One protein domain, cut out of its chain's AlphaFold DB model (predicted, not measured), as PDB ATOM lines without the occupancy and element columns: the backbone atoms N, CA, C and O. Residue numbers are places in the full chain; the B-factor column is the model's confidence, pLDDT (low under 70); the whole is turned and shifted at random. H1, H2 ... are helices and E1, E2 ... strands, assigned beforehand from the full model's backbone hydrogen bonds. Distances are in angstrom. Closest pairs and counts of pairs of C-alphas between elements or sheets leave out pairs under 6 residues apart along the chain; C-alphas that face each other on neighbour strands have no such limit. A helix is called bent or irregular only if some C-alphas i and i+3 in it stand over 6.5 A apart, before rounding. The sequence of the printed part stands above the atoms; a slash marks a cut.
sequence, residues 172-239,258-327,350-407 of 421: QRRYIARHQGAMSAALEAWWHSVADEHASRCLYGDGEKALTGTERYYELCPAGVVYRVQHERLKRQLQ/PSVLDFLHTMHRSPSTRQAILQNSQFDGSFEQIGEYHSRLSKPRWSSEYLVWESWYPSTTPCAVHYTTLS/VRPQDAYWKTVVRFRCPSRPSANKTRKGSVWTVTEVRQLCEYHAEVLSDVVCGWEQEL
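Overview. This is residues 172 to 239, 258 to 327 and 350 to 407 of the 421 residues of an uncharacterized protein of Leishmania martiniquensis (UniProt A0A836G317). Two sheets lie partly face to face with their strands crossed: a strongly twisted sheet of five strands, E5 to E9, and a smaller sheet of four, E1 to E4. The long helix H1 and the last helix H7 cover part of the larger sheet at its E5, E6 and E7 strands, H4 covers part of the smaller sheet's other face, and residues 370 to 375 stick out as a free loop. The printed part has 196 residues, with seven named helices and nine named strands in the order H1 E1 H2 E2 E3 H3 H4 H5 E4 E5 E6 H6 E7 E8 E9 H7, a mixed class. The larger sheet runs E5 E6 E7 E9 E8 and is mixed; the smaller runs E1 E2 E3 E4, all antiparallel. The whole is compact, with a radius of gyration of the C-alphas of 17.5 A and spans of 56, 54 and 32 A.

Along the chain. H1, residues 172 to 197, starts with C-alpha 172 at (85.484, 95.436, 81.941) and measures 33.5 A; it has a kink of 60 degrees near residue 179 and is irregular, C-alphas 178 and 181 being 7.7 A apart. E1 is residues 203 to 206, H2 209 to 212, E2 217 to 220, E3 225 to 229 and H3 231 to 238. H4 is residues 260 to 267, H5 271 to 278, E4 287 to 292 and E5 301 to 303. E6, residues 308 to 318, measures 25.9 A and bends by 67 degrees at residue 315. H6, residues 320 to 326, is neither bent nor irregular, but only just: C-alphas 321 and 324 are 6.2 A apart. E7, residues 356 to 364, begins at (104.616, 113.329, 64.401) and measures 25.0 A; E8 is residues 380 to 385, and E9, residues 390 to 396, measures 18.9 A. H7, residues 398 to 407, measures 14.9 A and ends at (88.449, 97.522, 87.468); it is only just irregular, C-alphas 399 and 402 being 6.8 A apart.

Arrangement. In the larger sheet E6 and E7 are antiparallel, N 311 and O 361 lying 2.8 A apart, within hydrogen-bond range. E7 and E9 are parallel, with N 362 and O 393 at 2.7 A. E5 and E6 form a hairpin, N 301 to O 310 being 2.8 A, and so do E8 and E9, N 385 to O 390 being 2.7 A. The sheets form a sandwich, two sheets face to face, their strands at 73 degrees; the C-alphas of Gly 291 in E4 and Ser 315 in E6, the closest of those strands, are 4.5 A apart. In the smaller sheet N 203 and O 220 of E1 and E2 are 2.9 A apart, N 219 and O 227 of the hairpin E2 and E3 2.9 A, and N 226 and O 291 of E3 and E4 2.8 A. H1 and H7 are on one face of the larger sheet, an arrangement of two layers, helices on one face of a sheet. H1 is over E5 and E6, slantwise to the strands, at a height over the sheet of 7.9 A. H1 and H7 touch at a shallow tilt of 13 degrees, opposite ways, with the C-alphas of Gln 172 and Leu 407 closest at 6.6 A. H4 is on the smaller sheet over E1 and E2, along the strands, at a height of 9.5 A. H3 and H4 only just touch, with 3 pairs of C-alphas within 8 A, Lys 235 and Val 260 closest at 6.5 A. H4 and H5 touch only at the corner, the C-alphas of Met 267 and Arg 274 being 4.8 A apart. H2 only grazes the larger sheet, and H6 is apart from E8. In H3, H4 and H5 every O i to N i+4 pair is within hydrogen-bond range, against 17 of 22 in H1, 4 of 6 in H7 and 0 of 3 in H6, which has 1 of 4 O i to N i+3 pairs; H2 is too short for an i+4 pair.

Size, cuts and confidence. The two C-alphas farthest apart, of Arg 174 and Gln 239, are 57.0 A apart. Residues 240 to 257 and 328 to 349 are not printed, with C-alpha gaps of 6.8 A and 21.0 A across the cuts. Of the links that are printed whole, E7 to E8 is long, with 15 residues. Mean pLDDT of the printed part is 81.6; among the residues under 70 are 320 to 327, 350 to 354 and 366 to 379.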
ATOM      1  N   GLN A 172      84.642  94.248  82.000       83.69
ATOM      2  CA  GLN A 172      85.484  95.436  81.941       83.69
ATOM      3  C   GLN A 172      85.058  96.355  80.791       83.69
ATOM      4  O   GLN A 172      84.783  97.532  81.018       83.69
ATOM      5  N   ARG A 173      84.909  95.825  79.569       87.06
ATOM      6  CA  ARG A 173      84.455  96.606  78.403       87.06
ATOM      7  C   ARG A 173      83.091  97.258  78.630       87.06
ATOM      8  O   ARG A 173      82.927  98.434  78.321       87.06
ATOM      9  N   ARG A 174      82.119  96.522  79.180       87.12
ATOM     10  CA  ARG A 174      80.779  97.054  79.494       87.12
ATOM     11  C   ARG A 174      80.837  98.138  80.563       87.12
ATOM     12  O   ARG A 174      80.155  99.150  80.436       87.12
ATOM     13  N   TYR A 175      81.642  97.929  81.599       84.06
ATOM     14  CA  TYR A 175      81.822  98.894  82.673       84.06
ATOM     15  C   TYR A 175      82.446 100.195  82.154       84.06
ATOM     16  O   TYR A 175      81.876 101.263  82.379       84.06
ATOM     17  N   ILE A 176      83.528 100.097  81.369       86.69
ATOM     18  CA  ILE A 176      84.155 101.243  80.699       86.69
ATOM     19  C   ILE A 176      83.132 101.957  79.819       86.69
ATOM     20  O   ILE A 176      82.902 103.142  80.022       86.69
ATOM     21  N   ALA A 177      82.465 101.251  78.900       88.56
ATOM     22  CA  ALA A 177      81.505 101.857  77.976       88.56
ATOM     23  C   ALA A 177      80.373 102.598  78.707       88.56
ATOM     24  O   ALA A 177      79.959 103.674  78.284       88.56
ATOM     25  N   ARG A 178      79.903 102.054  79.836       86.56
ATOM     26  CA  ARG A 178      78.846 102.665  80.651       86.56
ATOM     27  C   ARG A 178      79.300 103.936  81.375       86.56
ATOM     28  O   ARG A 178      78.493 104.845  81.538       86.56
ATOM     29  N   HIS A 179      80.558 104.003  81.809       85.06
ATOM     30  CA  HIS A 179      81.070 105.099  82.645       85.06
ATOM     31  C   HIS A 179      81.978 106.066  81.878       85.06
ATOM     32  O   HIS A 179      82.406 107.073  82.441       85.06
ATOM     33  N   GLN A 180      82.254 105.798  80.598       86.88
ATOM     34  CA  GLN A 180      83.263 106.515  79.828       86.88
ATOM     35  C   GLN A 180      83.004 108.021  79.780       86.88
ATOM     36  O   GLN A 180      83.918 108.801  80.030       86.88
ATOM     37  N   GLY A 181      81.767 108.431  79.479       86.31
ATOM     38  CA  GLY A 181      81.408 109.847  79.383       86.31
ATOM     39  C   GLY A 181      81.537 110.582  80.717       86.31
ATOM     40  O   GLY A 181      82.143 111.648  80.773       86.31
ATOM     41  N   ALA A 182      81.029 109.984  81.799       85.44
ATOM     42  CA  ALA A 182      81.096 110.570  83.137       85.44
ATOM     43  C   ALA A 182      82.544 110.692  83.635       85.44
ATOM     44  O   ALA A 182      82.931 111.740  84.147       85.44
ATOM     45  N   MET A 183      83.358 109.651  83.438       85.62
ATOM     46  CA  MET A 183      84.760 109.650  83.859       85.62
ATOM     47  C   MET A 183      85.615 110.601  83.019       85.62
ATOM     48  O   MET A 183      86.411 111.352  83.570       85.62
ATOM     49  N   SER A 184      85.412 110.625  81.700       90.12
ATOM     50  CA  SER A 184      86.079 111.576  80.804       90.12
ATOM     51  C   SER A 184      85.810 113.020  81.236       90.12
ATOM     52  O   SER A 184      86.756 113.785  81.395       90.12
ATOM     53  N   ALA A 185      84.551 113.368  81.521       87.00
ATOM     54  CA  ALA A 185      84.175 114.704  81.980       87.00
ATOM     55  C   ALA A 185      84.738 115.040  83.373       87.00
ATOM     56  O   ALA A 185      85.227 116.148  83.582       87.00
ATOM     57  N   ALA A 186      84.704 114.091  84.317       86.88
ATOM     58  CA  ALA A 186      85.270 114.280  85.653       86.88
ATOM     59  C   ALA A 186      86.789 114.500  85.603       86.88
ATOM     60  O   ALA A 186      87.302 115.403  86.264       86.88
ATOM     61  N   LEU A 187      87.502 113.720  84.783       87.69
ATOM     62  CA  LEU A 187      88.933 113.898  84.559       87.69
ATOM     63  C   LEU A 187      89.242 115.180  83.799       87.69
ATOM     64  O   LEU A 187      90.236 115.813  84.118       87.69
ATOM     65  N   GLU A 188      88.421 115.583  82.827       90.12
ATOM     66  CA  GLU A 188      88.599 116.849  82.104       90.12
ATOM     67  C   GLU A 188      88.487 118.028  83.079       90.12
ATOM     68  O   GLU A 188      89.387 118.864  83.144       90.12
ATOM     69  N   ALA A 189      87.433 118.048  83.902       86.06
ATOM     70  CA  ALA A 189      87.227 119.077  84.915       86.06
ATOM     71  C   ALA A 189      88.370 119.111  85.940       86.06
ATOM     72  O   ALA A 189      88.930 120.175  86.201       86.06
ATOM     73  N   TRP A 190      88.752 117.946  86.471       86.31
ATOM     74  CA  TRP A 190      89.861 117.841  87.417       86.31
ATOM     75  C   TRP A 190      91.190 118.264  86.790       86.31
ATOM     76  O   TRP A 190      91.950 119.015  87.391       86.31
ATOM     77  N   TRP A 191      91.475 117.823  85.566       88.06
ATOM     78  CA  TRP A 191      92.740 118.113  84.900       88.06
ATOM     79  C   TRP A 191      92.912 119.609  84.652       88.06
ATOM     80  O   TRP A 191      93.995 120.151  84.858       88.06
ATOM     81  N   HIS A 192      91.829 120.299  84.295       85.00
ATOM     82  CA  HIS A 192      91.837 121.751  84.186       85.00
ATOM     83  C   HIS A 192      91.910 122.463  85.548       85.00
ATOM     84  O   HIS A 192      92.533 123.519  85.608       85.00
ATOM     85  N   SER A 193      91.380 121.884  86.635       79.31
ATOM     86  CA  SER A 193      91.464 122.482  87.979       79.31
ATOM     87  C   SER A 193      92.799 122.251  88.692       79.31
ATOM     88  O   SER A 193      93.180 123.055  89.534       79.31
ATOM     89  N   VAL A 194      93.539 121.180  88.378       72.25
ATOM     90  CA  VAL A 194      94.882 120.918  88.953       72.25
ATOM     91  C   VAL A 194      95.830 122.082  88.681       72.25
ATOM     92  O   VAL A 194      96.628 122.470  89.529       72.25
ATOM     93  N   ALA A 195      95.703 122.680  87.500       62.78
ATOM     94  CA  ALA A 195      96.423 123.885  87.145       62.78
ATOM     95  C   ALA A 195      96.060 125.089  88.027       62.78
ATOM     96  O   ALA A 195      96.930 125.915  88.278       62.78
ATOM     97  N   ASP A 196      94.827 125.202  88.522       66.62
ATOM     98  CA  ASP A 196      94.394 126.358  89.317       66.62
ATOM     99  C   ASP A 196      95.064 126.419  90.698       66.62
ATOM    100  O   ASP A 196      95.169 127.495  91.287       66.62
ATOM    101  N   GLU A 197      95.604 125.299  91.191       68.00
ATOM    102  CA  GLU A 197      96.455 125.286  92.388       68.00
ATOM    103  C   GLU A 197      97.813 125.973  92.150       68.00
ATOM    104  O   GLU A 197      98.561 126.224  93.094       68.00
ATOM    105  N   HIS A 198      98.173 126.249  90.893       72.44
ATOM    106  CA  HIS A 198      99.432 126.875  90.498       72.44
ATOM    107  C   HIS A 198      99.156 128.245  89.875       72.44
ATOM    108  O   HIS A 198      98.343 128.387  88.964       72.44
ATOM    109  N   ALA A 199      99.891 129.276  90.303       78.06
ATOM    110  CA  ALA A 199      99.630 130.648  89.865       78.06
ATOM    111  C   ALA A 199      99.710 130.832  88.335       78.06
ATOM    112  O   ALA A 199      98.998 131.655  87.767       78.06
ATOM    113  N   SER A 200     100.534 130.040  87.646       78.25
ATOM    114  CA  SER A 200     100.665 130.050  86.187       78.25
ATOM    115  C   SER A 200      99.698 129.140  85.429       78.25
ATOM    116  O   SER A 200      99.786 129.093  84.204       78.25
ATOM    117  N   ARG A 201      98.851 128.365  86.116       84.88
ATOM    118  CA  ARG A 201      97.976 127.346  85.512       84.88
ATOM    119  C   ARG A 201      98.689 126.211  84.767       84.88
ATOM    120  O   ARG A 201      98.154 125.650  83.812       84.88
ATOM    121  N   CYS A 202      99.904 125.873  85.190       89.44
ATOM    122  CA  CYS A 202     100.693 124.795  84.596       89.44
ATOM    123  C   CYS A 202     101.475 124.076  85.687       89.44
ATOM    124  O   CYS A 202     101.953 124.722  86.620       89.44
ATOM    125  N   LEU A 203     101.651 122.769  85.524       88.69
ATOM    126  CA  LEU A 203     102.633 121.999  86.272       88.69
ATOM    127  C   LEU A 203     104.015 122.264  85.675       88.69
ATOM    128  O   LEU A 203     104.150 122.388  84.457       88.69
ATOM    129  N   TYR A 204     105.040 122.358  86.512       89.56
ATOM    130  CA  TYR A 204     106.415 122.527  86.056       89.56
ATOM    131  C   TYR A 204     107.387 121.898  87.047       89.56
ATOM    132  O   TYR A 204     107.064 121.711  88.221       89.56
ATOM    133  N   GLY A 205     108.575 121.557  86.563       87.25
ATOM    134  CA  GLY A 205     109.624 120.978  87.390       87.25
ATOM    135  C   GLY A 205     110.396 119.888  86.670       87.25
ATOM    136  O   GLY A 205     110.336 119.760  85.448       87.25
ATOM    137  N   ASP A 206     111.157 119.136  87.454       84.25
ATOM    138  CA  ASP A 206     111.951 118.017  86.969       84.25
ATOM    139  C   ASP A 206     111.061 116.805  86.675       84.25
ATOM    140  O   ASP A 206     110.398 116.284  87.572       84.25
ATOM    141  N   GLY A 207     111.051 116.373  85.416       79.94
ATOM    142  CA  GLY A 207     110.231 115.255  84.956       79.94
ATOM    143  C   GLY A 207     110.965 113.917  84.886       79.94
ATOM    144  O   GLY A 207     110.298 112.890  84.800       79.94
ATOM    145  N   GLU A 208     112.304 113.888  84.915       81.00
ATOM    146  CA  GLU A 208     113.080 112.681  84.567       81.00
ATOM    147  C   GLU A 208     114.185 112.294  85.552       81.00
ATOM    148  O   GLU A 208     114.661 111.159  85.477       81.00
ATOM    149  N   LYS A 209     114.607 113.153  86.488       78.75
ATOM    150  CA  LYS A 209     115.736 112.832  87.386       78.75
ATOM    151  C   LYS A 209     115.510 111.586  88.222       78.75
ATOM    152  O   LYS A 209     116.447 110.819  88.423       78.75
ATOM    153  N   ALA A 210     114.279 111.348  88.667       70.88
ATOM    154  CA  ALA A 210     113.943 110.139  89.417       70.88
ATOM    155  C   ALA A 210     114.191 108.848  88.609       70.88
ATOM    156  O   ALA A 210     114.472 107.810  89.199       70.88
ATOM    157  N   LEU A 211     114.107 108.920  87.276       69.50
ATOM    158  CA  LEU A 211     114.264 107.781  86.368       69.50
ATOM    159  C   LEU A 211     115.677 107.690  85.780       69.50
ATOM    160  O   LEU A 211     116.215 106.599  85.616       69.50
ATOM    161  N   THR A 212     116.274 108.832  85.443       76.06
ATOM    162  CA  THR A 212     117.514 108.913  84.651       76.06
ATOM    163  C   THR A 212     118.722 109.400  85.453       76.06
ATOM    164  O   THR A 212     119.841 109.390  84.945       76.06
ATOM    165  N   GLY A 213     118.512 109.891  86.677       75.12
ATOM    166  CA  GLY A 213     119.530 110.573  87.480       75.12
ATOM    167  C   GLY A 213     119.913 111.968  86.967       75.12
ATOM    168  O   GLY A 213     120.695 112.652  87.624       75.12
ATOM    169  N   THR A 214     119.367 112.410  85.828       81.75
ATOM    170  CA  THR A 214     119.693 113.693  85.188       81.75
ATOM    171  C   THR A 214     118.506 114.644  85.252       81.75
ATOM    172  O   THR A 214     117.383 114.258  84.937       81.75
ATOM    173  N   GLU A 215     118.758 115.900  85.616       83.62
ATOM    174  CA  GLU A 215     117.719 116.930  85.673       83.62
ATOM    175  C   GLU A 215     117.244 117.316  84.274       83.62
ATOM    176  O   GLU A 215     118.014 117.844  83.458       83.62
ATOM    177  N   ARG A 216     115.955 117.096  84.010       88.19
ATOM    178  CA  ARG A 216     115.286 117.602  82.811       88.19
ATOM    179  C   ARG A 216     113.969 118.231  83.192       88.19
ATOM    180  O   ARG A 216     113.106 117.586  83.782       88.19
ATOM    181  N   TYR A 217     113.838 119.496  82.830       92.25
ATOM    182  CA  TYR A 217     112.713 120.310  83.237       92.25
ATOM    183  C   TYR A 217     111.659 120.388  82.139       92.25
ATOM    184  O   TYR A 217     111.973 120.443  80.947       92.25
ATOM    185  N   TYR A 218     110.405 120.411  82.562       93.69
ATOM    186  CA  TYR A 218     109.246 120.417  81.685       93.69
ATOM    187  C   TYR A 218     108.182 121.374  82.224       93.69
ATOM    188  O   TYR A 218     108.108 121.615  83.430       93.69
ATOM    189  N   GLU A 219     107.331 121.871  81.330       93.56
ATOM    190  CA  GLU A 219     106.080 122.551  81.663       93.56
ATOM    191  C   GLU A 219     104.912 121.807  81.028       93.56
ATOM    192  O   GLU A 219     104.915 121.542  79.826       93.56
ATOM    193  N   LEU A 220     103.890 121.515  81.822       92.38
ATOM    194  CA  LEU A 220     102.687 120.814  81.406       92.38
ATOM    195  C   LEU A 220     101.459 121.662  81.750       92.38
ATOM    196  O   LEU A 220     101.050 121.762  82.907       92.38
ATOM    197  N   CYS A 221     100.870 122.287  80.730       92.19
ATOM    198  CA  CYS A 221      99.683 123.128  80.865       92.19
ATOM    199  C   CYS A 221      98.429 122.378  80.372       92.19
ATOM    200  O   CYS A 221      98.324 122.118  79.170       92.19
ATOM    201  N   PRO A 222      97.441 122.081  81.238       90.94
ATOM    202  CA  PRO A 222      96.245 121.324  80.866       90.94
ATOM    203  C   PRO A 222      95.478 121.890  79.667       90.94
ATOM    204  O   PRO A 222      95.112 121.137  78.772       90.94
ATOM    205  N   ALA A 223      95.272 123.209  79.618       89.88
ATOM    206  CA  ALA A 223      94.573 123.906  78.531       89.88
ATOM    207  C   ALA A 223      95.528 124.667  77.589       89.88
ATOM    208  O   ALA A 223      95.153 125.698  77.035       89.88
ATOM    209  N   GLY A 224      96.782 124.223  77.455       92.12
ATOM    210  CA  GLY A 224      97.792 124.969  76.707       92.12
ATOM    211  C   GLY A 224      98.888 124.102  76.100       92.12
ATOM    212  O   GLY A 224      98.658 122.973  75.675       92.12
ATOM    213  N   VAL A 225     100.084 124.675  76.029       93.62
ATOM    214  CA  VAL A 225     101.257 124.057  75.407       93.62
ATOM    215  C   VAL A 225     102.073 123.294  76.449       93.62
ATOM    216  O   VAL A 225     102.203 123.737  77.591       93.62
ATOM    217  N   VAL A 226     102.636 122.163  76.036       94.81
ATOM    218  CA  VAL A 226     103.630 121.401  76.790       94.81
ATOM    219  C   VAL A 226     105.017 121.775  76.283       94.81
ATOM    220  O   VAL A 226     105.292 121.653  75.084       94.81
ATOM    221  N   TYR A 227     105.893 122.199  77.190       95.38
ATOM    222  CA  TYR A 227     107.265 122.572  76.863       95.38
ATOM    223  C   TYR A 227     108.279 121.621  77.491       95.38
ATOM    224  O   TYR A 227     108.187 121.271  78.665       95.38
ATOM    225  N   ARG A 228     109.299 121.261  76.708       95.12
ATOM    226  CA  ARG A 228     110.573 120.742  77.205       95.12
ATOM    227  C   ARG A 228     111.539 121.905  77.368       95.12
ATOM    228  O   ARG A 228     111.775 122.656  76.421       95.12
ATOM    229  N   VAL A 229     112.134 122.031  78.547       94.50
ATOM    230  CA  VAL A 229     113.151 123.048  78.806       94.50
ATOM    231  C   VAL A 229     114.509 122.518  78.358       94.50
ATOM    232  O   VAL A 229     114.999 121.493  78.834       94.50
ATOM    233  N   GLN A 230     115.153 123.244  77.450       94.06
ATOM    234  CA  GLN A 230     116.512 122.966  77.003       94.06
ATOM    235  C   GLN A 230     117.503 123.414  78.083       94.06
ATOM    236  O   GLN A 230     118.050 124.513  78.007       94.06
ATOM    237  N   HIS A 231     117.718 122.558  79.091       90.56
ATOM    238  CA  HIS A 231     118.485 122.845  80.315       90.56
ATOM    239  C   HIS A 231     119.786 123.620  80.028       90.56
ATOM    240  O   HIS A 231     119.934 124.761  80.458       90.56
ATOM    241  N   GLU A 232     120.690 123.061  79.223       89.44
ATOM    242  CA  GLU A 232     121.990 123.681  78.911       89.44
ATOM    243  C   GLU A 232     121.883 124.997  78.130       89.44
ATOM    244  O   GLU A 232     122.762 125.861  78.185       89.44
ATOM    245  N   ARG A 233     120.822 125.172  77.339       91.94
ATOM    246  CA  ARG A 233     120.597 126.418  76.599       91.94
ATOM    247  C   ARG A 233     120.085 127.507  77.530       91.94
ATOM    248  O   ARG A 233     120.632 128.609  77.506       91.94
ATOM    249  N   LEU A 234     119.110 127.179  78.375       92.38
ATOM    250  CA  LEU A 234     118.563 128.101  79.359       92.38
ATOM    251  C   LEU A 234     119.641 128.518  80.363       92.38
ATOM    252  O   LEU A 234     119.839 129.710  80.569       92.38
ATOM    253  N   LYS A 235     120.421 127.568  80.895       90.75
ATOM    254  CA  LYS A 235     121.524 127.866  81.823       90.75
ATOM    255  C   LYS A 235     122.518 128.866  81.220       90.75
ATOM    256  O   LYS A 235     122.824 129.879  81.842       90.75
ATOM    257  N   ARG A 236     122.936 128.661  79.963       89.94
ATOM    258  CA  ARG A 236     123.816 129.606  79.247       89.94
ATOM    259  C   ARG A 236     123.194 130.988  79.047       89.94
ATOM    260  O   ARG A 236     123.915 131.981  79.053       89.94
ATOM    261  N   GLN A 237     121.884 131.074  78.832       89.38
ATOM    262  CA  GLN A 237     121.186 132.356  78.681       89.38
ATOM    263  C   GLN A 237     121.035 133.101  80.011       89.38
ATOM    264  O   GLN A 237     121.106 134.328  80.009       89.38
ATOM    265  N   LEU A 238     120.870 132.376  81.122       89.19
ATOM    266  CA  LEU A 238     120.836 132.942  82.475       89.19
ATOM    267  C   LEU A 238     122.212 133.452  82.921       89.19
ATOM    268  O   LEU A 238     122.291 134.432  83.649       89.19
ATOM    269  N   GLN A 239     123.288 132.824  82.446       84.44
ATOM    270  CA  GLN A 239     124.666 133.235  82.729       84.44
ATOM    271  C   GLN A 239     125.141 134.442  81.907       84.44
ATOM    272  O   GLN A 239     126.231 134.947  82.163       84.44
ATOM    273  N   PRO A 258     123.266 129.768  88.270       73.69
ATOM    274  CA  PRO A 258     121.857 130.102  88.133       73.69
ATOM    275  C   PRO A 258     121.026 128.824  88.025       73.69
ATOM    276  O   PRO A 258     121.170 128.037  87.085       73.69
ATOM    277  N   SER A 259     120.161 128.623  89.017       86.31
ATOM    278  CA  SER A 259     119.277 127.467  89.111       86.31
ATOM    279  C   SER A 259     118.149 127.595  88.091       86.31
ATOM    280  O   SER A 259     117.347 128.533  88.137       86.31
ATOM    281  N   VAL A 260     118.064 126.631  87.171       89.12
ATOM    282  CA  VAL A 260     116.952 126.537  86.212       89.12
ATOM    283  C   VAL A 260     115.619 126.414  86.947       89.12
ATOM    284  O   VAL A 260     114.640 127.038  86.544       89.12
ATOM    285  N   LEU A 261     115.583 125.670  88.052       88.69
ATOM    286  CA  LEU A 261     114.372 125.502  88.844       88.69
ATOM    287  C   LEU A 261     113.904 126.827  89.470       88.69
ATOM    288  O   LEU A 261     112.715 127.129  89.421       88.69
ATOM    289  N   ASP A 262     114.820 127.657  89.980       89.56
ATOM    290  CA  ASP A 262     114.474 128.972  90.548       89.56
ATOM    291  C   ASP A 262     113.965 129.942  89.475       89.56
ATOM    292  O   ASP A 262     113.041 130.735  89.706       89.56
ATOM    293  N   PHE A 263     114.530 129.850  88.268       92.94
ATOM    294  CA  PHE A 263     114.027 130.581  87.115       92.94
ATOM    295  C   PHE A 263     112.602 130.145  86.754       92.94
ATOM    296  O   PHE A 263     111.731 131.000  86.599       92.94
ATOM    297  N   LEU A 264     112.331 128.836  86.701       92.50
ATOM    298  CA  LEU A 264     110.983 128.316  86.459       92.50
ATOM    299  C   LEU A 264     110.011 128.744  87.567       92.50
ATOM    300  O   LEU A 264     108.926 129.236  87.270       92.50
ATOM    301  N   HIS A 265     110.408 128.685  88.840       90.94
ATOM    302  CA  HIS A 265     109.595 129.210  89.941       90.94
ATOM    303  C   HIS A 265     109.234 130.687  89.749       90.94
ATOM    304  O   HIS A 265     108.101 131.091  90.013       90.94
ATOM    305  N   THR A 266     110.176 131.498  89.263       90.31
ATOM    306  CA  THR A 266     109.935 132.914  88.959       90.31
ATOM    307  C   THR A 266     108.993 133.079  87.771       90.31
ATOM    308  O   THR A 266     108.048 133.868  87.840       90.31
ATOM    309  N   MET A 267     109.208 132.302  86.712       92.44
ATOM    310  CA  MET A 267     108.380 132.298  85.513       92.44
ATOM    311  C   MET A 267     106.926 131.950  85.812       92.44
ATOM    312  O   MET A 267     106.012 132.583  85.285       92.44
ATOM    313  N   HIS A 268     106.708 130.998  86.714       91.38
ATOM    314  CA  HIS A 268     105.392 130.488  87.057       91.38
ATOM    315  C   HIS A 268     104.689 131.248  88.200       91.38
ATOM    316  O   HIS A 268     103.652 130.798  88.691       91.38
ATOM    317  N   ARG A 269     105.185 132.434  88.601       90.44
ATOM    318  CA  ARG A 269     104.520 133.300  89.599       90.44
ATOM    319  C   ARG A 269     103.155 133.817  89.154       90.44
ATOM    320  O   ARG A 269     102.329 134.144  90.000       90.44
ATOM    321  N   SER A 270     102.926 133.939  87.851       90.00
ATOM    322  CA  SER A 270     101.639 134.338  87.282       90.00
ATOM    323  C   SER A 270     101.569 133.969  85.794       90.00
ATOM    324  O   SER A 270     102.609 133.722  85.170       90.00
ATOM    325  N   PRO A 271     100.374 133.978  85.174       89.00
ATOM    326  CA  PRO A 271     100.246 133.729  83.741       89.00
ATOM    327  C   PRO A 271     100.913 134.828  82.898       89.00
ATOM    328  O   PRO A 271     101.483 134.537  81.849       89.00
ATOM    329  N   SER A 272     100.892 136.081  83.370       91.38
ATOM    330  CA  SER A 272     101.493 137.218  82.664       91.38
ATOM    331  C   SER A 272     103.019 137.168  82.682       91.38
ATOM    332  O   SER A 272     103.643 137.396  81.649       91.38
ATOM    333  N   THR A 273     103.630 136.807  83.814       93.06
ATOM    334  CA  THR A 273     105.086 136.617  83.912       93.06
ATOM    335  C   THR A 273     105.547 135.491  82.995       93.06
ATOM    336  O   THR A 273     106.513 135.661  82.251       93.06
ATOM    337  N   ARG A 274     104.812 134.375  82.985       93.69
ATOM    338  CA  ARG A 274     105.082 133.254  82.088       93.69
ATOM    339  C   ARG A 274     105.058 133.688  80.625       93.69
ATOM    340  O   ARG A 274     105.998 133.414  79.884       93.69
ATOM    341  N   GLN A 275     104.006 134.394  80.216       93.12
ATOM    342  CA  GLN A 275     103.868 134.869  78.842       93.12
ATOM    343  C   GLN A 275     104.966 135.871  78.460       93.12
ATOM    344  O   GLN A 275     105.520 135.764  77.369       93.12
ATOM    345  N   ALA A 276     105.332 136.788  79.359       93.50
ATOM    346  CA  ALA A 276     106.413 137.742  79.128       93.50
ATOM    347  C   ALA A 276     107.770 137.049  78.911       93.50
ATOM    348  O   ALA A 276     108.534 137.463  78.044       93.50
ATOM    349  N   ILE A 277     108.061 135.976  79.656       93.00
ATOM    350  CA  ILE A 277     109.296 135.194  79.486       93.00
ATOM    351  C   ILE A 277     109.281 134.407  78.175       93.00
ATOM    352  O   ILE A 277     110.270 134.452  77.448       93.00
ATOM    353  N   LEU A 278     108.169 133.745  77.839       92.75
ATOM    354  CA  LEU A 278     108.043 132.998  76.580       92.75
ATOM    355  C   LEU A 278     108.145 133.901  75.340       92.75
ATOM    356  O   LEU A 278     108.579 133.442  74.287       92.75
ATOM    357  N   GLN A 279     107.754 135.173  75.449       93.38
ATOM    358  CA  GLN A 279     107.858 136.163  74.369       93.38
ATOM    359  C   GLN A 279     109.213 136.883  74.323       93.38
ATOM    360  O   GLN A 279     109.499 137.597  73.360       93.38
ATOM    361  N   ASN A 280     110.050 136.730  75.348       93.38
ATOM    362  CA  ASN A 280     111.340 137.400  75.412       93.38
ATOM    363  C   ASN A 280     112.362 136.679  74.518       93.38
ATOM    364  O   ASN A 280     112.717 135.522  74.750       93.38
ATOM    365  N   SER A 281     112.896 137.400  73.531       92.31
ATOM    366  CA  SER A 281     113.882 136.890  72.573       92.31
ATOM    367  C   SER A 281     115.180 136.395  73.219       92.31
ATOM    368  O   SER A 281     115.869 135.557  72.637       92.31
ATOM    369  N   GLN A 282     115.510 136.844  74.437       91.00
ATOM    370  CA  GLN A 282     116.641 136.318  75.207       91.00
ATOM    371  C   GLN A 282     116.520 134.810  75.445       91.00
ATOM    372  O   GLN A 282     117.542 134.118  75.438       91.00
ATOM    373  N   PHE A 283     115.295 134.315  75.647       92.38
ATOM    374  CA  PHE A 283     115.010 132.918  75.970       92.38
ATOM    375  C   PHE A 283     114.582 132.090  74.758       92.38
ATOM    376  O   PHE A 283     114.139 130.948  74.907       92.38
ATOM    377  N   ASP A 284     114.756 132.629  73.550       89.94
ATOM    378  CA  ASP A 284     114.348 131.939  72.336       89.94
ATOM    379  C   ASP A 284     115.042 130.573  72.203       89.94
ATOM    380  O   ASP A 284     116.252 130.416  72.444       89.94
ATOM    381  N   GLY A 285     114.236 129.572  71.854       88.50
ATOM    382  CA  GLY A 285     114.584 128.159  71.749       88.50
ATOM    383  C   GLY A 285     114.995 127.458  73.049       88.50
ATOM    384  O   GLY A 285     115.465 126.323  72.969       88.50
ATOM    385  N   SER A 286     114.843 128.089  74.220       94.56
ATOM    386  CA  SER A 286     115.004 127.406  75.517       94.56
ATOM    387  C   SER A 286     113.773 126.614  75.938       94.56
ATOM    388  O   SER A 286     113.900 125.671  76.716       94.56
ATOM    389  N   PHE A 287     112.613 126.952  75.381       94.81
ATOM    390  CA  PHE A 287     111.352 126.251  75.580       94.81
ATOM    391  C   PHE A 287     110.936 125.615  74.261       94.81
ATOM    392  O   PHE A 287     110.494 126.288  73.333       94.81
ATOM    393  N   GLU A 288     111.124 124.307  74.154       94.38
ATOM    394  CA  GLU A 288     110.735 123.545  72.976       94.38
ATOM    395  C   GLU A 288     109.313 123.024  73.148       94.38
ATOM    396  O   GLU A 288     109.026 122.288  74.091       94.38
ATOM    397  N   GLN A 289     108.419 123.388  72.233       94.19
ATOM    398  CA  GLN A 289     107.054 122.874  72.217       94.19
ATOM    399  C   GLN A 289     107.045 121.387  71.830       94.19
ATOM    400  O   GLN A 289     107.371 121.019  70.700       94.19
ATOM    401  N   ILE A 290     106.623 120.531  72.763       94.06
ATOM    402  CA  ILE A 290     106.537 119.070  72.582       94.06
ATOM    403  C   ILE A 290     105.092 118.553  72.503       94.06
ATOM    404  O   ILE A 290     104.857 117.359  72.309       94.06
ATOM    405  N   GLY A 291     104.109 119.447  72.612       94.06
ATOM    406  CA  GLY A 291     102.695 119.149  72.406       94.06
ATOM    407  C   GLY A 291     101.813 120.363  72.683       94.06
ATOM    408  O   GLY A 291     102.216 121.269  73.406       94.06
ATOM    409  N   GLU A 292     100.609 120.389  72.123       94.31
ATOM    410  CA  GLU A 292      99.635 121.465  72.327       94.31
ATOM    411  C   GLU A 292      98.231 120.922  72.565       94.31
ATOM    412  O   GLU A 292      97.829 119.917  71.978       94.31
ATOM    413  N   TYR A 293      97.484 121.589  73.446       93.38
ATOM    414  CA  TYR A 293      96.097 121.251  73.713       93.38
ATOM    415  C   TYR A 293      95.245 121.419  72.454       93.38
ATOM    416  O   TYR A 293      95.165 122.487  71.853       93.38
ATOM    417  N   HIS A 294      94.525 120.363  72.105       91.69
ATOM    418  CA  HIS A 294      93.572 120.336  71.016       91.69
ATOM    419  C   HIS A 294      92.223 119.847  71.545       91.69
ATOM    420  O   HIS A 294      92.090 118.700  71.971       91.69
ATOM    421  N   SER A 295      91.186 120.679  71.443       88.50
ATOM    422  CA  SER A 295      89.867 120.466  72.071       88.50
ATOM    423  C   SER A 295      89.187 119.126  71.762       88.50
ATOM    424  O   SER A 295      88.339 118.669  72.526       88.50
ATOM    425  N   ARG A 296      89.539 118.477  70.644       85.44
ATOM    426  CA  ARG A 296      89.024 117.145  70.269       85.44
ATOM    427  C   ARG A 296      89.932 115.972  70.647       85.44
ATOM    428  O   ARG A 296      89.448 114.849  70.690       85.44
ATOM    429  N   LEU A 297      91.231 116.203  70.846       88.00
ATOM    430  CA  LEU A 297      92.233 115.137  71.025       88.00
ATOM    431  C   LEU A 297      92.770 115.079  72.458       88.00
ATOM    432  O   LEU A 297      93.050 113.996  72.963       88.00
ATOM    433  N   SER A 298      92.848 116.226  73.127       92.25
ATOM    434  CA  SER A 298      93.350 116.368  74.495       92.25
ATOM    435  C   SER A 298      92.280 116.131  75.560       92.25
ATOM    436  O   SER A 298      92.508 116.379  76.744       92.25
ATOM    437  N   LYS A 299      91.103 115.634  75.173       92.81
ATOM    438  CA  LYS A 299      90.100 115.187  76.140       92.81
ATOM    439  C   LYS A 299      90.502 113.831  76.722       92.81
ATOM    440  O   LYS A 299      90.860 112.946  75.940       92.81
ATOM    441  N   PRO A 300      90.416 113.641  78.052       93.94
ATOM    442  CA  PRO A 300      90.689 112.357  78.676       93.94
ATOM    443  C   PRO A 300      89.835 111.247  78.073       93.94
ATOM    444  O   PRO A 300      88.616 111.370  77.943       93.94
ATOM    445  N   ARG A 301      90.472 110.142  77.714       92.19
ATOM    446  CA  ARG A 301      89.831 108.989  77.085       92.19
ATOM    447  C   ARG A 301      90.456 107.696  77.581       92.19
ATOM    448  O   ARG A 301      91.603 107.672  78.015       92.19
ATOM    449  N   TRP A 302      89.694 106.619  77.482       91.12
ATOM    450  CA  TRP A 302      90.178 105.302  77.856       91.12
ATOM    451  C   TRP A 302      91.064 104.707  76.758       91.12
ATOM    452  O   TRP A 302      90.627 104.574  75.613       91.12
ATOM    453  N   SER A 303      92.278 104.303  77.126       88.19
ATOM    454  CA  SER A 303      93.161 103.504  76.286       88.19
ATOM    455  C   SER A 303      92.994 102.027  76.620       88.19
ATOM    456  O   SER A 303      93.391 101.569  77.690       88.19
ATOM    457  N   SER A 304      92.411 101.259  75.698       83.06
ATOM    458  CA  SER A 304      92.234  99.814  75.880       83.06
ATOM    459  C   SER A 304      93.538  99.023  75.810       83.06
ATOM    460  O   SER A 304      93.581  97.908  76.309       83.06
ATOM    461  N   GLU A 305      94.571  99.575  75.172       81.62
ATOM    462  CA  GLU A 305      95.885  98.939  75.038       81.62
ATOM    463  C   GLU A 305      96.669  99.007  76.351       81.62
ATOM    464  O   GLU A 305      97.161  97.996  76.837       81.62
ATOM    465  N   TYR A 306      96.721 100.195  76.958       79.94
ATOM    466  CA  TYR A 306      97.491 100.444  78.180       79.94
ATOM    467  C   TYR A 306      96.661 100.344  79.465       79.94
ATOM    468  O   TYR A 306      97.201 100.541  80.554       79.94
ATOM    469  N   LEU A 307      95.357 100.074  79.333       83.00
ATOM    470  CA  LEU A 307      94.385 100.035  80.427       83.00
ATOM    471  C   LEU A 307      94.499 101.271  81.335       83.00
ATOM    472  O   LEU A 307      94.576 101.165  82.558       83.00
ATOM    473  N   VAL A 308      94.547 102.454  80.722       86.12
ATOM    474  CA  VAL A 308      94.751 103.728  81.421       86.12
ATOM    475  C   VAL A 308      93.922 104.837  80.788       86.12
ATOM    476  O   VAL A 308      93.607 104.802  79.596       86.12
ATOM    477  N   TRP A 309      93.585 105.844  81.586       90.00
ATOM    478  CA  TRP A 309      93.046 107.096  81.074       90.00
ATOM    479  C   TRP A 309      94.174 107.965  80.534       90.00
ATOM    480  O   TRP A 309      95.172 108.189  81.216       90.00
ATOM    481  N   GLU A 310      94.011 108.471  79.318       93.38
ATOM    482  CA  GLU A 310      95.020 109.288  78.654       93.38
ATOM    483  C   GLU A 310      94.430 110.535  77.990       93.38
ATOM    484  O   GLU A 310      93.262 110.559  77.608       93.38
ATOM    485  N   SER A 311      95.253 111.564  77.823       93.94
ATOM    486  CA  SER A 311      94.975 112.776  77.053       93.94
ATOM    487  C   SER A 311      96.151 113.069  76.121       93.94
ATOM    488  O   SER A 311      97.309 112.894  76.502       93.94
ATOM    489  N   TRP A 312      95.866 113.461  74.878       93.44
ATOM    490  CA  TRP A 312      96.880 113.617  73.834       93.44
ATOM    491  C   TRP A 312      97.087 115.071  73.430       93.44
ATOM    492  O   TRP A 312      96.139 115.768  73.081       93.44
ATOM    493  N   TYR A 313      98.345 115.490  73.403       94.25
ATOM    494  CA  TYR A 313      98.812 116.818  73.020       94.25
ATOM    495  C   TYR A 313      99.655 116.673  71.747       94.25
ATOM    496  O   TYR A 313     100.850 116.365  71.840       94.25
ATOM    497  N   PRO A 314      99.054 116.795  70.551       92.00
ATOM    498  CA  PRO A 314      99.790 116.673  69.293       92.00
ATOM    499  C   PRO A 314     100.881 117.746  69.161       92.00
ATOM    500  O   PRO A 314     100.726 118.861  69.659       92.00
ATOM    501  N   SER A 315     101.969 117.421  68.461       88.81
ATOM    502  CA  SER A 315     102.986 118.378  68.015       88.81
ATOM    503  C   SER A 315     103.058 118.407  66.487       88.81
ATOM    504  O   SER A 315     102.693 117.450  65.807       88.81
ATOM    505  N   THR A 316     103.542 119.517  65.938       83.44
ATOM    506  CA  THR A 316     103.838 119.675  64.507       83.44
ATOM    507  C   THR A 316     105.249 119.209  64.144       83.44
ATOM    508  O   THR A 316     105.604 119.190  62.964       83.44
ATOM    509  N   THR A 317     106.054 118.792  65.126       84.12
ATOM    510  CA  THR A 317     107.411 118.285  64.899       84.12
ATOM    511  C   THR A 317     107.366 116.891  64.263       84.12
ATOM    512  O   THR A 317     106.858 115.954  64.888       84.12
ATOM    513  N   PRO A 318     107.909 116.704  63.046       82.00
ATOM    514  CA  PRO A 318     107.911 115.403  62.390       82.00
ATOM    515  C   PRO A 318     108.819 114.417  63.129       82.00
ATOM    516  O   PRO A 318     109.877 114.781  63.647       82.00
ATOM    517  N   CYS A 319     108.432 113.146  63.140       79.06
ATOM    518  CA  CYS A 319     109.221 112.079  63.731       79.06
ATOM    519  C   CYS A 319     109.936 111.256  62.654       79.06
ATOM    520  O   CYS A 319     109.310 110.581  61.839       79.06
ATOM    521  N   ALA A 320     111.271 111.276  62.665       64.62
ATOM    522  CA  ALA A 320     112.104 110.645  61.636       64.62
ATOM    523  C   ALA A 320     112.012 109.102  61.583       64.62
ATOM    524  O   ALA A 320     112.360 108.512  60.562       64.62
ATOM    525  N   VAL A 321     111.528 108.445  62.645       58.50
ATOM    526  CA  VAL A 321     111.512 106.972  62.775       58.50
ATOM    527  C   VAL A 321     110.581 106.297  61.755       58.50
ATOM    528  O   VAL A 321     110.871 105.192  61.308       58.50
ATOM    529  N   HIS A 322     109.521 106.976  61.306       48.44
ATOM    530  CA  HIS A 322     108.609 106.465  60.270       48.44
ATOM    531  C   HIS A 322     109.068 106.743  58.828       48.44
ATOM    532  O   HIS A 322     108.556 106.132  57.890       48.44
ATOM    533  N   TYR A 323     110.025 107.651  58.621       47.66
ATOM    534  CA  TYR A 323     110.447 108.052  57.273       47.66
ATOM    535  C   TYR A 323     111.543 107.156  56.690       47.66
ATOM    536  O   TYR A 323     111.664 107.069  55.470       47.66
ATOM    537  N   THR A 324     112.294 106.432  57.524       45.69
ATOM    538  CA  THR A 324     113.316 105.479  57.057       45.69
ATOM    539  C   THR A 324     112.719 104.224  56.417       45.69
ATOM    540  O   THR A 324     113.381 103.601  55.590       45.69
ATOM    541  N   THR A 325     111.470 103.861  56.734       43.72
ATOM    542  CA  THR A 325     110.810 102.660  56.186       43.72
ATOM    543  C   THR A 325     110.104 102.905  54.850       43.72
ATOM    544  O   THR A 325     109.962 101.974  54.062       43.72
ATOM    545  N   LEU A 326     109.698 104.146  54.548       44.50
ATOM    546  CA  LEU A 326     109.045 104.488  53.275       44.50
ATOM    547  C   LEU A 326     110.030 104.922  52.180       44.50
ATOM    548  O   LEU A 326     109.716 104.786  51.001       44.50
ATOM    549  N   SER A 327     111.229 105.396  52.530       40.09
ATOM    550  CA  SER A 327     112.216 105.855  51.541       40.09
ATOM    551  C   SER A 327     113.131 104.752  50.990       40.09
ATOM    552  O   SER A 327     113.967 105.045  50.142       40.09
ATOM    553  N   VAL A 350      97.076 116.932  62.943       60.78
ATOM    554  CA  VAL A 350      97.883 115.742  63.243       60.78
ATOM    555  C   VAL A 350      96.987 114.722  63.936       60.78
ATOM    556  O   VAL A 350      96.419 114.986  64.999       60.78
ATOM    557  N   ARG A 351      96.819 113.555  63.322       62.44
ATOM    558  CA  ARG A 351      96.080 112.441  63.900       62.44
ATOM    559  C   ARG A 351      96.953 111.654  64.884       62.44
ATOM    560  O   ARG A 351      98.159 111.541  64.700       62.44
ATOM    561  N   PRO A 352      96.310 111.002  65.865       61.12
ATOM    562  CA  PRO A 352      96.827 109.875  66.641       61.12
ATOM    563  C   PRO A 352      97.972 109.011  66.093       61.12
ATOM    564  O   PRO A 352      98.878 108.652  66.843       61.12
ATOM    565  N   GLN A 353      97.844 108.589  64.835       65.94
ATOM    566  CA  GLN A 353      98.677 107.575  64.188       65.94
ATOM    567  C   GLN A 353      99.690 108.199  63.224       65.94
ATOM    568  O   GLN A 353     100.421 107.475  62.552       65.94
ATOM    569  N   ASP A 354      99.694 109.526  63.108       67.56
ATOM    570  CA  ASP A 354     100.569 110.210  62.173       67.56
ATOM    571  C   ASP A 354     102.008 110.216  62.703       67.56
ATOM    572  O   ASP A 354     102.254 110.186  63.908       67.56
ATOM    573  N   ALA A 355     102.970 110.296  61.782       75.94
ATOM    574  CA  ALA A 355     104.409 110.287  62.048       75.94
ATOM    575  C   ALA A 355     104.933 111.607  62.653       75.94
ATOM    576  O   ALA A 355     105.920 112.180  62.183       75.94
ATOM    577  N   TYR A 356     104.265 112.110  63.685       85.56
ATOM    578  CA  TYR A 356     104.616 113.329  64.401       85.56
ATOM    579  C   TYR A 356     104.818 113.027  65.874       85.56
ATOM    580  O   TYR A 356     104.242 112.091  66.426       85.56
ATOM    581  N   TRP A 357     105.643 113.851  66.511       89.44
ATOM    582  CA  TRP A 357     105.758 113.811  67.953       89.44
ATOM    583  C   TRP A 357     104.427 114.172  68.613       89.44
ATOM    584  O   TRP A 357     103.664 115.006  68.121       89.44
ATOM    585  N   LYS A 358     104.149 113.560  69.757       91.44
ATOM    586  CA  LYS A 358     103.010 113.923  70.604       91.44
ATOM    587  C   LYS A 358     103.348 113.706  72.069       91.44
ATOM    588  O   LYS A 358     104.149 112.839  72.408       91.44
ATOM    589  N   THR A 359     102.713 114.472  72.942       94.50
ATOM    590  CA  THR A 359     102.757 114.224  74.383       94.50
ATOM    591  C   THR A 359     101.483 113.496  74.807       94.50
ATOM    592  O   THR A 359     100.376 113.913  74.473       94.50
ATOM    593  N   VAL A 360     101.632 112.389  75.526       93.44
ATOM    594  CA  VAL A 360     100.552 111.559  76.059       93.44
ATOM    595  C   VAL A 360     100.561 111.695  77.575       93.44
ATOM    596  O   VAL A 360     101.467 111.200  78.238       93.44
ATOM    597  N   VAL A 361      99.548 112.359  78.122       93.94
ATOM    598  CA  VAL A 361      99.337 112.481  79.566       93.94
ATOM    599  C   VAL A 361      98.514 111.290  80.033       93.94
ATOM    600  O   VAL A 361      97.397 111.113  79.562       93.94
ATOM    601  N   ARG A 362      99.041 110.471  80.942       92.12
ATOM    602  CA  ARG A 362      98.372 109.312  81.537       92.12
ATOM    603  C   ARG A 362      98.015 109.598  82.984       92.12
ATOM    604  O   ARG A 362      98.871 109.993  83.770       92.12
ATOM    605  N   PHE A 363      96.765 109.346  83.339       88.38
ATOM    606  CA  PHE A 363      96.262 109.527  84.694       88.38
ATOM    607  C   PHE A 363      96.353 108.202  85.448       88.38
ATOM    608  O   PHE A 363      95.829 107.191  84.982       88.38
ATOM    609  N   ARG A 364      97.029 108.204  86.599       82.44
ATOM    610  CA  ARG A 364      97.255 107.016  87.439       82.44
ATOM    611  C   ARG A 364      96.823 107.286  88.871       82.44
ATOM    612  O   ARG A 364      96.999 108.396  89.365       82.44
ATOM    613  N   CYS A 365      96.331 106.278  89.585       75.69
ATOM    614  CA  CYS A 365      96.122 106.440  91.023       75.69
ATOM    615  C   CYS A 365      97.480 106.439  91.764       75.69
ATOM    616  O   CYS A 365      98.355 105.642  91.414       75.69
ATOM    617  N   PRO A 366      97.714 107.264  92.796       66.62
ATOM    618  CA  PRO A 366      98.907 107.162  93.640       66.62
ATOM    619  C   PRO A 366      98.996 105.821  94.391       66.62
ATOM    620  O   PRO A 366      98.092 105.444  95.128       66.62
ATOM    621  N   SER A 367     100.124 105.106  94.262       52.41
ATOM    622  CA  SER A 367     100.365 103.794  94.906       52.41
ATOM    623  C   SER A 367     100.407 103.810  96.436       52.41
ATOM    624  O   SER A 367     100.293 102.757  97.060       52.41
ATOM    625  N   ARG A 368     100.563 104.984  97.058       47.41
ATOM    626  CA  ARG A 368     100.545 105.169  98.513       47.41
ATOM    627  C   ARG A 368      99.852 106.492  98.847       47.41
ATOM    628  O   ARG A 368     100.186 107.488  98.203       47.41
ATOM    629  N   PRO A 369      98.958 106.548  99.853       43.50
ATOM    630  CA  PRO A 369      98.537 107.830 100.401       43.50
ATOM    631  C   PRO A 369      99.790 108.545 100.909       43.50
ATOM    632  O   PRO A 369     100.563 107.981 101.689       43.50
ATOM    633  N   SER A 370     100.057 109.756 100.417       39.62
ATOM    634  CA  SER A 370     101.206 110.510 100.904       39.62
ATOM    635  C   SER A 370     100.963 110.818 102.388       39.62
ATOM    636  O   SER A 370      99.968 111.432 102.767       39.62
ATOM    637  N   ALA A 371     101.866 110.355 103.260       39.31
ATOM    638  CA  ALA A 371     101.774 110.592 104.706       39.31
ATOM    639  C   ALA A 371     101.773 112.098 105.052       39.31
ATOM    640  O   ALA A 371     101.332 112.505 106.124       39.31
ATOM    641  N   ASN A 372     102.216 112.938 104.112       40.47
ATOM    642  CA  ASN A 372     102.131 114.386 104.190       40.47
ATOM    643  C   ASN A 372     100.899 114.903 103.443       40.47
ATOM    644  O   ASN A 372     100.955 115.146 102.238       40.47
ATOM    645  N   LYS A 373      99.832 115.219 104.191       41.28
ATOM    646  CA  LYS A 373      98.657 115.979 103.708       41.28
ATOM    647  C   LYS A 373      99.019 117.307 103.016       41.28
ATOM    648  O   LYS A 373      98.192 117.856 102.297       41.28
ATOM    649  N   THR A 374     100.234 117.817 103.230       37.84
ATOM    650  CA  THR A 374     100.785 119.050 102.642       37.84
ATOM    651  C   THR A 374     101.493 118.847 101.298       37.84
ATOM    652  O   THR A 374     101.721 119.820 100.589       37.84
ATOM    653  N   ARG A 375     101.800 117.605 100.893       41.81
ATOM    654  CA  ARG A 375     102.277 117.255  99.540       41.81
ATOM    655  C   ARG A 375     101.178 116.521  98.770       41.81
ATOM    656  O   ARG A 375     101.369 115.406  98.297       41.81
ATOM    657  N   LYS A 376     100.028 117.183  98.643       44.81
ATOM    658  CA  LYS A 376      99.019 116.880  97.613       44.81
ATOM    659  C   LYS A 376      99.451 117.339  96.214       44.81
ATOM    660  O   LYS A 376      98.665 117.262  95.284       44.81
ATOM    661  N   GLY A 377     100.686 117.827  96.061       46.44
ATOM    662  CA  GLY A 377     101.239 118.148  94.754       46.44
ATOM    663  C   GLY A 377     101.248 116.892  93.894       46.44
ATOM    664  O   GLY A 377     101.844 115.886  94.284       46.44
ATOM    665  N   SER A 378     100.561 116.962  92.759       53.84
ATOM    666  CA  SER A 378     100.585 115.975  91.688       53.84
ATOM    667  C   SER A 378     102.035 115.616  91.373       53.84
ATOM    668  O   SER A 378     102.735 116.372  90.699       53.84
ATOM    669  N   VAL A 379     102.517 114.489  91.903       63.84
ATOM    670  CA  VAL A 379     103.784 113.920  91.447       63.84
ATOM    671  C   VAL A 379     103.552 113.541  89.997       63.84
ATOM    672  O   VAL A 379     102.584 112.845  89.680       63.84
ATOM    673  N   TRP A 380     104.406 114.054  89.127       76.12
ATOM    674  CA  TRP A 380     104.350 113.760  87.714       76.12
ATOM    675  C   TRP A 380     105.751 113.480  87.198       76.12
ATOM    676  O   TRP A 380     106.739 113.984  87.733       76.12
ATOM    677  N   THR A 381     105.827 112.631  86.187       82.31
ATOM    678  CA  THR A 381     107.070 112.258  85.513       82.31
ATOM    679  C   THR A 381     106.853 112.347  84.017       82.31
ATOM    680  O   THR A 381     105.733 112.187  83.538       82.31
ATOM    681  N   VAL A 382     107.920 112.615  83.275       85.62
ATOM    682  CA  VAL A 382     107.920 112.601  81.814       85.62
ATOM    683  C   VAL A 382     108.910 111.549  81.354       85.62
ATOM    684  O   VAL A 382     109.921 111.306  82.000       85.62
ATOM    685  N   THR A 383     108.627 110.873  80.252       86.06
ATOM    686  CA  THR A 383     109.571 109.949  79.625       86.06
ATOM    687  C   THR A 383     109.478 110.071  78.115       86.06
ATOM    688  O   THR A 383     108.405 109.931  77.534       86.06
ATOM    689  N   GLU A 384     110.608 110.326  77.463       87.25
ATOM    690  CA  GLU A 384     110.704 110.350  76.003       87.25
ATOM    691  C   GLU A 384     110.778 108.918  75.440       87.25
ATOM    692  O   GLU A 384     111.752 108.192  75.649       87.25
ATOM    693  N   VAL A 385     109.771 108.516  74.665       85.06
ATOM    694  CA  VAL A 385     109.668 107.211  74.003       85.06
ATOM    695  C   VAL A 385     109.850 107.385  72.497       85.06
ATOM    696  O   VAL A 385     108.902 107.453  71.712       85.06
ATOM    697  N   ARG A 386     111.117 107.433  72.073       83.31
ATOM    698  CA  ARG A 386     111.520 107.688  70.675       83.31
ATOM    699  C   ARG A 386     110.926 106.723  69.656       83.31
ATOM    700  O   ARG A 386     110.636 107.133  68.541       83.31
ATOM    701  N   GLN A 387     110.761 105.457  70.031       79.94
ATOM    702  CA  GLN A 387     110.236 104.419  69.138       79.94
ATOM    703  C   GLN A 387     108.774 104.665  68.751       79.94
ATOM    704  O   GLN A 387     108.369 104.281  67.660       79.94
ATOM    705  N   LEU A 388     108.012 105.315  69.635       80.38
ATOM    706  CA  LEU A 388     106.605 105.649  69.423       80.38
ATOM    707  C   LEU A 388     106.407 107.111  69.010       80.38
ATOM    708  O   LEU A 388     105.288 107.495  68.690       80.38
ATOM    709  N   CYS A 389     107.474 107.918  69.004       87.06
ATOM    710  CA  CYS A 389     107.401 109.369  68.822       87.06
ATOM    711  C   CYS A 389     106.535 110.043  69.902       87.06
ATOM    712  O   CYS A 389     105.767 110.966  69.630       87.06
ATOM    713  N   GLU A 390     106.640 109.564  71.142       89.25
ATOM    714  CA  GLU A 390     105.775 109.990  72.240       89.25
ATOM    715  C   GLU A 390     106.584 110.514  73.427       89.25
ATOM    716  O   GLU A 390     107.613 109.949  73.783       89.25
ATOM    717  N   TYR A 391     106.095 111.567  74.077       90.94
ATOM    718  CA  TYR A 391     106.476 111.919  75.445       90.94
ATOM    719  C   TYR A 391     105.375 111.423  76.380       90.94
ATOM    720  O   TYR A 391     104.231 111.852  76.262       90.94
ATOM    721  N   HIS A 392     105.680 110.502  77.285       91.12
ATOM    722  CA  HIS A 392     104.718 109.979  78.256       91.12
ATOM    723  C   HIS A 392     104.809 110.801  79.530       91.12
ATOM    724  O   HIS A 392     105.818 110.729  80.218       91.12
ATOM    725  N   ALA A 393     103.774 111.578  79.829       91.00
ATOM    726  CA  ALA A 393     103.639 112.278  81.095       91.00
ATOM    727  C   ALA A 393     102.714 111.472  82.011       91.00
ATOM    728  O   ALA A 393     101.544 111.295  81.685       91.00
ATOM    729  N   GLU A 394     103.196 110.973  83.141       88.50
ATOM    730  CA  GLU A 394     102.338 110.320  84.131       88.50
ATOM    731  C   GLU A 394     101.924 111.332  85.190       88.50
ATOM    732  O   GLU A 394     102.770 112.007  85.764       88.50
ATOM    733  N   VAL A 395     100.623 111.443  85.447       86.50
ATOM    734  CA  VAL A 395     100.052 112.360  86.435       86.50
ATOM    735  C   VAL A 395      99.245 111.549  87.437       86.50
ATOM    736  O   VAL A 395      98.331 110.804  87.067       86.50
ATOM    737  N   LEU A 396      99.564 111.709  88.720       81.69
ATOM    738  CA  LEU A 396      98.813 111.058  89.786       81.69
ATOM    739  C   LEU A 396      97.503 111.807  90.072       81.69
ATOM    740  O   LEU A 396      97.517 113.015  90.304       81.69
ATOM    741  N   SER A 397      96.380 111.086  90.064       75.31
ATOM    742  CA  SER A 397      95.037 111.631  90.274       75.31
ATOM    743  C   SER A 397      94.206 110.743  91.194       75.31
ATOM    744  O   SER A 397      94.057 109.546  90.951       75.31
ATOM    745  N   ASP A 398      93.582 111.345  92.206       73.50
ATOM    746  CA  ASP A 398      92.639 110.638  93.077       73.50
ATOM    747  C   ASP A 398      91.324 110.296  92.348       73.50
ATOM    748  O   ASP A 398      90.632 109.350  92.722       73.50
ATOM    749  N   VAL A 399      90.997 111.015  91.264       77.00
ATOM    750  CA  VAL A 399      89.775 110.786  90.471       77.00
ATOM    751  C   VAL A 399      89.787 109.404  89.821       77.00
ATOM    752  O   VAL A 399      88.755 108.733  89.784       77.00
ATOM    753  N   VAL A 400      90.952 108.939  89.352       76.94
ATOM    754  CA  VAL A 400      91.062 107.600  88.754       76.94
ATOM    755  C   VAL A 400      91.137 106.484  89.794       76.94
ATOM    756  O   VAL A 400      90.881 105.339  89.439       76.94
ATOM    757  N   CYS A 401      91.427 106.776  91.066       74.19
ATOM    758  CA  CYS A 401      91.624 105.748  92.094       74.19
ATOM    759  C   CYS A 401      90.418 104.850  92.300       74.19
ATOM    760  O   CYS A 401      90.548 103.633  92.211       74.19
ATOM    761  N   GLY A 402      89.243 105.437  92.543       66.62
ATOM    762  CA  GLY A 402      88.029 104.653  92.773       66.62
ATOM    763  C   GLY A 402      87.661 103.782  91.571       66.62
ATOM    764  O   GLY A 402      87.063 102.723  91.728       66.62
ATOM    765  N   TRP A 403      88.059 104.203  90.372       71.88
ATOM    766  CA  TRP A 403      87.740 103.515  89.134       71.88
ATOM    767  C   TRP A 403      88.756 102.429  88.766       71.88
ATOM    768  O   TRP A 403      88.340 101.338  88.384       71.88
ATOM    769  N   GLU A 404      90.060 102.691  88.926       74.12
ATOM    770  CA  GLU A 404      91.111 101.662  88.847       74.12
ATOM    771  C   GLU A 404      90.806 100.540  89.846       74.12
ATOM    772  O   GLU A 404      90.778  99.376  89.468       74.12
ATOM    773  N   GLN A 405      90.427 100.897  91.075       69.00
ATOM    774  CA  GLN A 405      89.970  99.958  92.099       69.00
ATOM    775  C   GLN A 405      88.774  99.101  91.649       69.00
ATOM    776  O   GLN A 405      88.772  97.887  91.841       69.00
ATOM    777  N   GLU A 406      87.744  99.703  91.045       70.62
ATOM    778  CA  GLU A 406      86.602  98.936  90.532       70.62
ATOM    779  C   GLU A 406      86.996  98.004  89.379       70.62
ATOM    780  O   GLU A 406      86.491  96.884  89.310       70.62
ATOM    781  N   LEU A 407      87.925  98.405  88.510       74.69
ATOM    782  CA  LEU A 407      88.449  97.522  87.468       74.69
ATOM    783  C   LEU A 407      89.295  96.374  88.020       74.69
ATOM    784  O   LEU A 407      89.165  95.246  87.544       74.69
TER     785      LEU A 407